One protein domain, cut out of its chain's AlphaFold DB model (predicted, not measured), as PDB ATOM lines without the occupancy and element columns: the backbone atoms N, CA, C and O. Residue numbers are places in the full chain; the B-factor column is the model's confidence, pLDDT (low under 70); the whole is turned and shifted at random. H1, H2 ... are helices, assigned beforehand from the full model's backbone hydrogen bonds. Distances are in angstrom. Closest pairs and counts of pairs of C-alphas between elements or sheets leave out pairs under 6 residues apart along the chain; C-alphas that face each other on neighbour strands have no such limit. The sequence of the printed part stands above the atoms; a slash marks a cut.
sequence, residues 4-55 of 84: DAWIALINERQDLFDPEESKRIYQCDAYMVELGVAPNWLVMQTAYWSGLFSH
ATOM      1  N   ASP A   4      14.666  23.030 -73.390       96.62
ATOM      2  CA  ASP A   4      14.735  22.171 -72.201       96.62
ATOM      3  C   ASP A   4      16.013  21.329 -72.165       96.62
ATOM      4  O   ASP A   4      16.666  21.211 -71.130       96.62
ATOM      5  N   ALA A   5      16.413  20.785 -73.317       94.69
ATOM      6  CA  ALA A   5      17.655  20.028 -73.439       94.69
ATOM      7  C   ALA A   5      18.888  20.928 -73.244       94.69
ATOM      8  O   ALA A   5      19.894  20.483 -72.700       94.69
ATOM      9  N   TRP A   6      18.798  22.198 -73.647       90.12
ATOM     10  CA  TRP A   6      19.855  23.180 -73.417       90.12
ATOM     11  C   TRP A   6      19.985  23.551 -71.934       90.12
ATOM     12  O   TRP A   6      21.087  23.557 -71.391       90.12
ATOM     13  N   ILE A   7      18.859  23.788 -71.255       94.25
ATOM     14  CA  ILE A   7      18.826  24.050 -69.809       94.25
ATOM     15  C   ILE A   7      19.386  22.853 -69.031       94.25
ATOM     16  O   ILE A   7      20.195  23.041 -68.123       94.25
ATOM     17  N   ALA A   8      18.990  21.630 -69.396       96.38
ATOM     18  CA  ALA A   8      19.517  20.414 -68.782       96.38
ATOM     19  C   ALA A   8      21.042  20.322 -68.941       96.38
ATOM     20  O   ALA A   8      21.741  20.139 -67.948       96.38
ATOM     21  N   LEU A   9      21.565  20.558 -70.151       94.00
ATOM     22  CA  LEU A   9      23.006  20.550 -70.412       94.00
ATOM     23  C   LEU A   9      23.766  21.563 -69.546       94.00
ATOM     24  O   LEU A   9      24.788  21.207 -68.963       94.00
ATOM     25  N   ILE A  10      23.288  22.807 -69.452       93.00
ATOM     26  CA  ILE A  10      23.946  23.848 -68.645       93.00
ATOM     27  C   ILE A  10      23.972  23.452 -67.169       93.00
ATOM     28  O   ILE A  10      25.004  23.579 -66.515       93.00
ATOM     29  N   ASN A  11      22.852  22.947 -66.648       94.12
ATOM     30  CA  ASN A  11      22.757  22.542 -65.249       94.12
ATOM     31  C   ASN A  11      23.636  21.323 -64.937       94.12
ATOM     32  O   ASN A  11      24.230  21.260 -63.865       94.12
ATOM     33  N   GLU A  12      23.731  20.363 -65.857       96.69
ATOM     34  CA  GLU A  12      24.549  19.159 -65.683       96.69
ATOM     35  C   GLU A  12      26.048  19.428 -65.849       96.69
ATOM     36  O   GLU A  12      26.859  18.712 -65.263       96.69
ATOM     37  N   ARG A  13      26.426  20.434 -66.647       94.81
ATOM     38  CA  ARG A  13      27.815  20.716 -67.044       94.81
ATOM     39  C   ARG A  13      28.247  22.148 -66.758       94.81
ATOM     40  O   ARG A  13      28.850  22.805 -67.605       94.81
ATOM     41  N   GLN A  14      27.964  22.631 -65.550       94.31
ATOM     42  CA  GLN A  14      28.391  23.964 -65.100       94.31
ATOM     43  C   GLN A  14      29.905  24.180 -65.239       94.31
ATOM     44  O   GLN A  14      30.338  25.285 -65.538       94.31
ATOM     45  N   ASP A  15      30.697  23.111 -65.139       94.38
ATOM     46  CA  ASP A  15      32.146  23.090 -65.355       94.38
ATOM     47  C   ASP A  15      32.603  23.561 -66.746       94.38
ATOM     48  O   ASP A  15      33.792  23.798 -66.938       94.38
ATOM     49  N   LEU A  16      31.690  23.669 -67.716       92.44
ATOM     50  CA  LEU A  16      31.964  24.167 -69.065       92.44
ATOM     51  C   LEU A  16      31.435  25.587 -69.318       92.44
ATOM     52  O   LEU A  16      31.821  26.204 -70.313       92.44
ATOM     53  N   PHE A  17      30.525  26.082 -68.476       92.56
ATOM     54  CA  PHE A  17      29.774  27.321 -68.724       92.56
ATOM     55  C   PHE A  17      29.950  28.376 -67.625       92.56
ATOM     56  O   PHE A  17      29.723  29.555 -67.889       92.56
ATOM     57  N   ASP A  18      30.370  27.974 -66.426       92.62
ATOM     58  CA  ASP A  18      30.758  28.862 -65.335       92.62
ATOM     59  C   ASP A  18      32.299  28.963 -65.278       92.62
ATOM     60  O   ASP A  18      32.983  27.946 -65.080       92.62
ATOM     61  N   PRO A  19      32.880  30.162 -65.474       93.31
ATOM     62  CA  PRO A  19      34.326  30.351 -65.430       93.31
ATOM     63  C   PRO A  19      34.963  30.001 -64.078       93.31
ATOM     64  O   PRO A  19      36.092  29.509 -64.059       93.31
ATOM     65  N   GLU A  20      34.270  30.218 -62.954       95.19
ATOM     66  CA  GLU A  20      34.790  29.903 -61.619       95.19
ATOM     67  C   GLU A  20      34.897  28.386 -61.430       95.19
ATOM     68  O   GLU A  20      35.939  27.881 -60.998       95.19
ATOM     69  N   GLU A  21      33.871  27.638 -61.844       95.56
ATOM     70  CA  GLU A  21      33.901  26.171 -61.803       95.56
ATOM     71  C   GLU A  21      34.923  25.590 -62.782       95.56
ATOM     72  O   GLU A  21      35.694  24.697 -62.413       95.56
ATOM     73  N   SER A  22      35.005  26.141 -63.998       95.88
ATOM     74  CA  SER A  22      36.019  25.767 -64.992       95.88
ATOM     75  C   SER A  22      37.430  25.926 -64.421       95.88
ATOM     76  O   SER A  22      38.251  25.004 -64.481       95.88
ATOM     77  N   LYS A  23      37.703  27.070 -63.784       96.56
ATOM     78  CA  LYS A  23      38.994  27.358 -63.158       96.56
ATOM     79  C   LYS A  23      39.280  26.406 -62.006       96.56
ATOM     80  O   LYS A  23      40.393  25.898 -61.897       96.56
ATOM     81  N   ARG A  24      38.287  26.129 -61.162       97.06
ATOM     82  CA  ARG A  24      38.424  25.227 -60.014       97.06
ATOM     83  C   ARG A  24      38.743  23.793 -60.448       97.06
ATOM     84  O   ARG A  24      39.627  23.169 -59.862       97.06
ATOM     85  N   ILE A  25      38.049  23.275 -61.463       96.62
ATOM     86  CA  ILE A  25      38.152  21.876 -61.909       96.62
ATOM     87  C   ILE A  25      39.344  21.670 -62.847       96.62
ATOM     88  O   ILE A  25      40.123  20.737 -62.657       96.62
ATOM     89  N   TYR A  26      39.509  22.544 -63.839       96.50
ATOM     90  CA  TYR A  26      40.484  22.378 -64.920       96.50
ATOM     91  C   TYR A  26      41.715  23.276 -64.792       96.50
ATOM     92  O   TYR A  26      42.617  23.184 -65.622       96.50
ATOM     93  N   GLN A  27      41.772  24.143 -63.774       96.31
ATOM     94  CA  GLN A  27      42.853  25.123 -63.589       96.31
ATOM     95  C   GLN A  27      43.000  26.082 -64.788       96.31
ATOM     96  O   GLN A  27      44.040  26.712 -64.980       96.31
ATOM     97  N   CYS A  28      41.930  26.232 -65.575       90.69
ATOM     98  CA  CYS A  28      41.881  26.990 -66.818       90.69
ATOM     99  C   CYS A  28      40.654  27.906 -66.823       90.69
ATOM    100  O   CYS A  28      39.567  27.472 -66.450       90.69
ATOM    101  N   ASP A  29      40.832  29.156 -67.246       87.69
ATOM    102  CA  ASP A  29      39.707  30.056 -67.489       87.69
ATOM    103  C   ASP A  29      39.070  29.675 -68.831       87.69
ATOM    104  O   ASP A  29      39.747  29.658 -69.863       87.69
ATOM    105  N   ALA A  30      37.781  29.344 -68.814       90.25
ATOM    106  CA  ALA A  30      37.025  28.980 -70.005       90.25
ATOM    107  C   ALA A  30      35.805  29.892 -70.143       90.25
ATOM    108  O   ALA A  30      35.103  30.166 -69.171       90.25
ATOM    109  N   TYR A  31      35.559  30.356 -71.368       88.50
ATOM    110  CA  TYR A  31      34.444  31.238 -71.693       88.50
ATOM    111  C   TYR A  31      33.750  30.726 -72.953       88.50
ATOM    112  O   TYR A  31      34.388  30.540 -73.991       88.50
ATOM    113  N   MET A  32      32.443  30.487 -72.861       88.62
ATOM    114  CA  MET A  32      31.640  30.037 -73.996       88.62
ATOM    115  C   MET A  32      31.472  31.167 -75.022       88.62
ATOM    116  O   MET A  32      31.124  32.292 -74.666       88.62
ATOM    117  N   VAL A  33      31.646  30.840 -76.305       87.06
ATOM    118  CA  VAL A  33      31.322  31.725 -77.433       87.06
ATOM    119  C   VAL A  33      30.211  31.082 -78.259       87.06
ATOM    120  O   VAL A  33      30.411  30.030 -78.863       87.06
ATOM    121  N   GLU A  34      29.037  31.713 -78.282       87.00
ATOM    122  CA  GLU A  34      27.907  31.274 -79.106       87.00
ATOM    123  C   GLU A  34      28.096  31.731 -80.558       87.00
ATOM    124  O   GLU A  34      28.297  32.916 -80.823       87.00
ATOM    125  N   LEU A  35      28.015  30.796 -81.507       90.06
ATOM    126  CA  LEU A  35      28.244  31.077 -82.930       90.06
ATOM    127  C   LEU A  35      26.965  31.480 -83.674       90.06
ATOM    128  O   LEU A  35      27.048  32.088 -84.737       90.06
ATOM    129  N   GLY A  36      25.788  31.167 -83.126       89.75
ATOM    130  CA  GLY A  36      24.484  31.524 -83.683       89.75
ATOM    131  C   GLY A  36      24.021  32.955 -83.387       89.75
ATOM    132  O   GLY A  36      22.891  33.303 -83.729       89.75
ATOM    133  N   VAL A  37      24.846  33.789 -82.743       90.25
ATOM    134  CA  VAL A  37      24.538  35.213 -82.520       90.25
ATOM    135  C   VAL A  37      24.666  36.028 -83.809       90.25
ATOM    136  O   VAL A  37      25.245  35.586 -84.802       90.25
ATOM    137  N   ALA A  38      24.144  37.256 -83.800       93.12
ATOM    138  CA  ALA A  38      24.291  38.151 -84.941       93.12
ATOM    139  C   ALA A  38      25.789  38.381 -85.281       93.12
ATOM    140  O   ALA A  38      26.600  38.567 -84.369       93.12
ATOM    141  N   PRO A  39      26.184  38.398 -86.571       90.12
ATOM    142  CA  PRO A  39      27.597  38.387 -86.969       90.12
ATOM    143  C   PRO A  39      28.442  39.526 -86.388       90.12
ATOM    144  O   PRO A  39      29.599  39.326 -86.030       90.12
ATOM    145  N   ASN A  40      27.860  40.717 -86.242       89.00
ATOM    146  CA  ASN A  40      28.518  41.870 -85.627       89.00
ATOM    147  C   ASN A  40      28.915  41.609 -84.162       89.00
ATOM    148  O   ASN A  40      29.987  42.034 -83.737       89.00
ATOM    149  N   TRP A  41      28.090  40.877 -83.408       91.31
ATOM    150  CA  TRP A  41      28.410  40.469 -82.039       91.31
ATOM    151  C   TRP A  41      29.548  39.452 -82.003       91.31
ATOM    152  O   TRP A  41      30.437  39.569 -81.162       91.31
ATOM    153  N   LEU A  42      29.565  38.492 -82.930       91.38
ATOM    154  CA  LEU A  42      30.639  37.501 -83.015       91.38
ATOM    155  C   LEU A  42      31.990  38.154 -83.360       91.38
ATOM    156  O   LEU A  42      33.008  37.846 -82.734       91.38
ATOM    157  N   VAL A  43      32.000  39.100 -84.306       89.00
ATOM    158  CA  VAL A  43      33.188  39.903 -84.649       89.00
ATOM    159  C   VAL A  43      33.675  40.695 -83.436       89.00
ATOM    160  O   VAL A  43      34.868  40.667 -83.133       89.00
ATOM    161  N   MET A  44      32.766  41.339 -82.702       89.25
ATOM    162  CA  MET A  44      33.101  42.086 -81.488       89.25
ATOM    163  C   MET A  44      33.733  41.186 -80.414       89.25
ATOM    164  O   MET A  44      34.772  41.540 -79.858       89.25
ATOM    165  N   GLN A  45      33.159  40.008 -80.144       90.38
ATOM    166  CA  GLN A  45      33.736  39.063 -79.181       90.38
ATOM    167  C   GLN A  45      35.115  38.565 -79.625       90.38
ATOM    168  O   GLN A  45      36.042  38.497 -78.822       90.38
ATOM    169  N   THR A  46      35.282  38.274 -80.915       87.75
ATOM    170  CA  THR A  46      36.568  37.835 -81.475       87.75
ATOM    171  C   THR A  46      37.638  38.914 -81.318       87.75
ATOM    172  O   THR A  46      38.763  38.621 -80.912       87.75
ATOM    173  N   ALA A  47      37.290  40.175 -81.596       87.75
ATOM    174  CA  ALA A  47      38.187  41.307 -81.404       87.75
ATOM    175  C   ALA A  47      38.572  41.480 -79.926       87.75
ATOM    176  O   ALA A  47      39.751  41.658 -79.623       87.75
ATOM    177  N   TYR A  48      37.612  41.355 -79.007       87.38
ATOM    178  CA  TYR A  48      37.871  41.398 -77.566       87.38
ATOM    179  C   TYR A  48      38.883  40.326 -77.128       87.38
ATOM    180  O   TYR A  48      39.911  40.658 -76.535       87.38
ATOM    181  N   TRP A  49      38.647  39.056 -77.479       85.88
ATOM    182  CA  TRP A  49      39.543  37.955 -77.107       85.88
ATOM    183  C   TRP A  49      40.929  38.091 -77.740       85.88
ATOM    184  O   TRP A  49      41.943  37.877 -77.074       85.88
ATOM    185  N   SER A  50      40.989  38.510 -79.005       83.44
ATOM    186  CA  SER A  50      42.253  38.793 -79.685       83.44
ATOM    187  C   SER A  50      43.029  39.904 -78.973       83.44
ATOM    188  O   SER A  50      44.222  39.746 -78.723       83.44
ATOM    189  N   GLY A  51      42.366  40.984 -78.553       81.50
ATOM    190  CA  GLY A  51      42.994  42.064 -77.792       81.50
ATOM    191  C   GLY A  51      43.536  41.611 -76.435       81.50
ATOM    192  O   GLY A  51      44.652  41.976 -76.075       81.50
ATOM    193  N   LEU A  52      42.795  40.777 -75.702       81.69
ATOM    194  CA  LEU A  52      43.200  40.307 -74.375       81.69
ATOM    195  C   LEU A  52      44.470  39.437 -74.424       81.69
ATOM    196  O   LEU A  52      45.352  39.571 -73.573       81.69
ATOM    197  N   PHE A  53      44.594  38.585 -75.447       76.88
ATOM    198  CA  PHE A  53      45.645  37.564 -75.511       76.88
ATOM    199  C   PHE A  53      46.779  37.840 -76.517       76.88
ATOM    200  O   PHE A  53      47.774  37.119 -76.502       76.88
ATOM    201  N   SER A  54      46.696  38.877 -77.361       70.94
ATOM    202  CA  SER A  54      47.666  39.104 -78.459       70.94
ATOM    203  C   SER A  54      48.758  40.146 -78.177       70.94
ATOM    204  O   SER A  54      49.337  40.713 -79.113       70.94
ATOM    205  N   HIS A  55      49.066  40.411 -76.904       73.75
ATOM    206  CA  HIS A  55      50.153  41.315 -76.517       73.75
ATOM    207  C   HIS A  55      51.502  40.871 -77.080       73.75
ATOM    208  O   HIS A  55      51.821  39.682 -77.134       73.75
TER     209      HIS A  55
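What this domain is: This is residues 4 to 55 of the 84 residues of an uncharacterized protein of Dyella sp. SG609 (UniProt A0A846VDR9). What shape does the printed part make? It is a loose, flat zigzag: H1, H2 and H3 follow one another along one side, the long link of residues 27 to 38 folds back through the middle, and H4 turns again to make the other side, touching no helix. How is it made up? The printed part has 52 residues, with four named helices in the order H1, H2, H3, H4 and no named strand, and its class is all helix. How compact is it? It is loose, with a radius of gyration of the C-alphas of 13.3 A and spans of 32 by 28 by 9 A.

Where its parts are: Where does the first helix lie? H1 is residues 4 to 12, 12.2 A from first to last C-alpha, and C-alpha 4 is at (14.735, 22.171, -72.201). What comes next along the chain? H2 is residues 14 to 17, a short helix of 5.1 A. H3 is residues 19 to 26, 10.1 A long, with C-alpha 26 at (40.484, 22.378, -64.920). Which helix is the longest? H4, residues 39 to 53, has 15 residues and measures 21.4 A, with C-alpha 53 at (45.645, 37.564, -75.511).

How they stand to each other: How does H1 stand to H2? They are close but not clearly touching, with 1 pair of C-alphas within 8 A; the closest C-alphas, those of Ile 10 and Phe 17, are 6.8 A apart. How does H2 stand to H3? They touch only at the corner by their link, and their closest C-alphas, those of Asp 15 and Ser 22, are 4.7 A apart. Which helices stay apart? H1 and H3 are apart, and H4 is apart from H1, H2 and H3. What do the backbones show? Every O i to N i+4 pair inside H1, H3 and H4 is within hydrogen-bond range. H2 is too short for such a pair, and its 1 pair of O i and N i+3 is within range.

The domain as a whole: How large is the whole? The two C-alphas farthest apart, those of Asp 4 and His 55, are 40.5 A apart. Which links are long, and is there a cut? The link from H3 to H4 is long, with 12 residues, while those from H1 to H2 and from H2 to H3 are tight; the printed part has no cut. Which stretches stand free? Residues 35 to 41, of which 39 to 41 belong to H4, stand free, and so do residues 47 to 55, of which 47 to 53 belong to H4. How confident is the model? The mean pLDDT of the printed part is 90.5, and no printed residue is under 70.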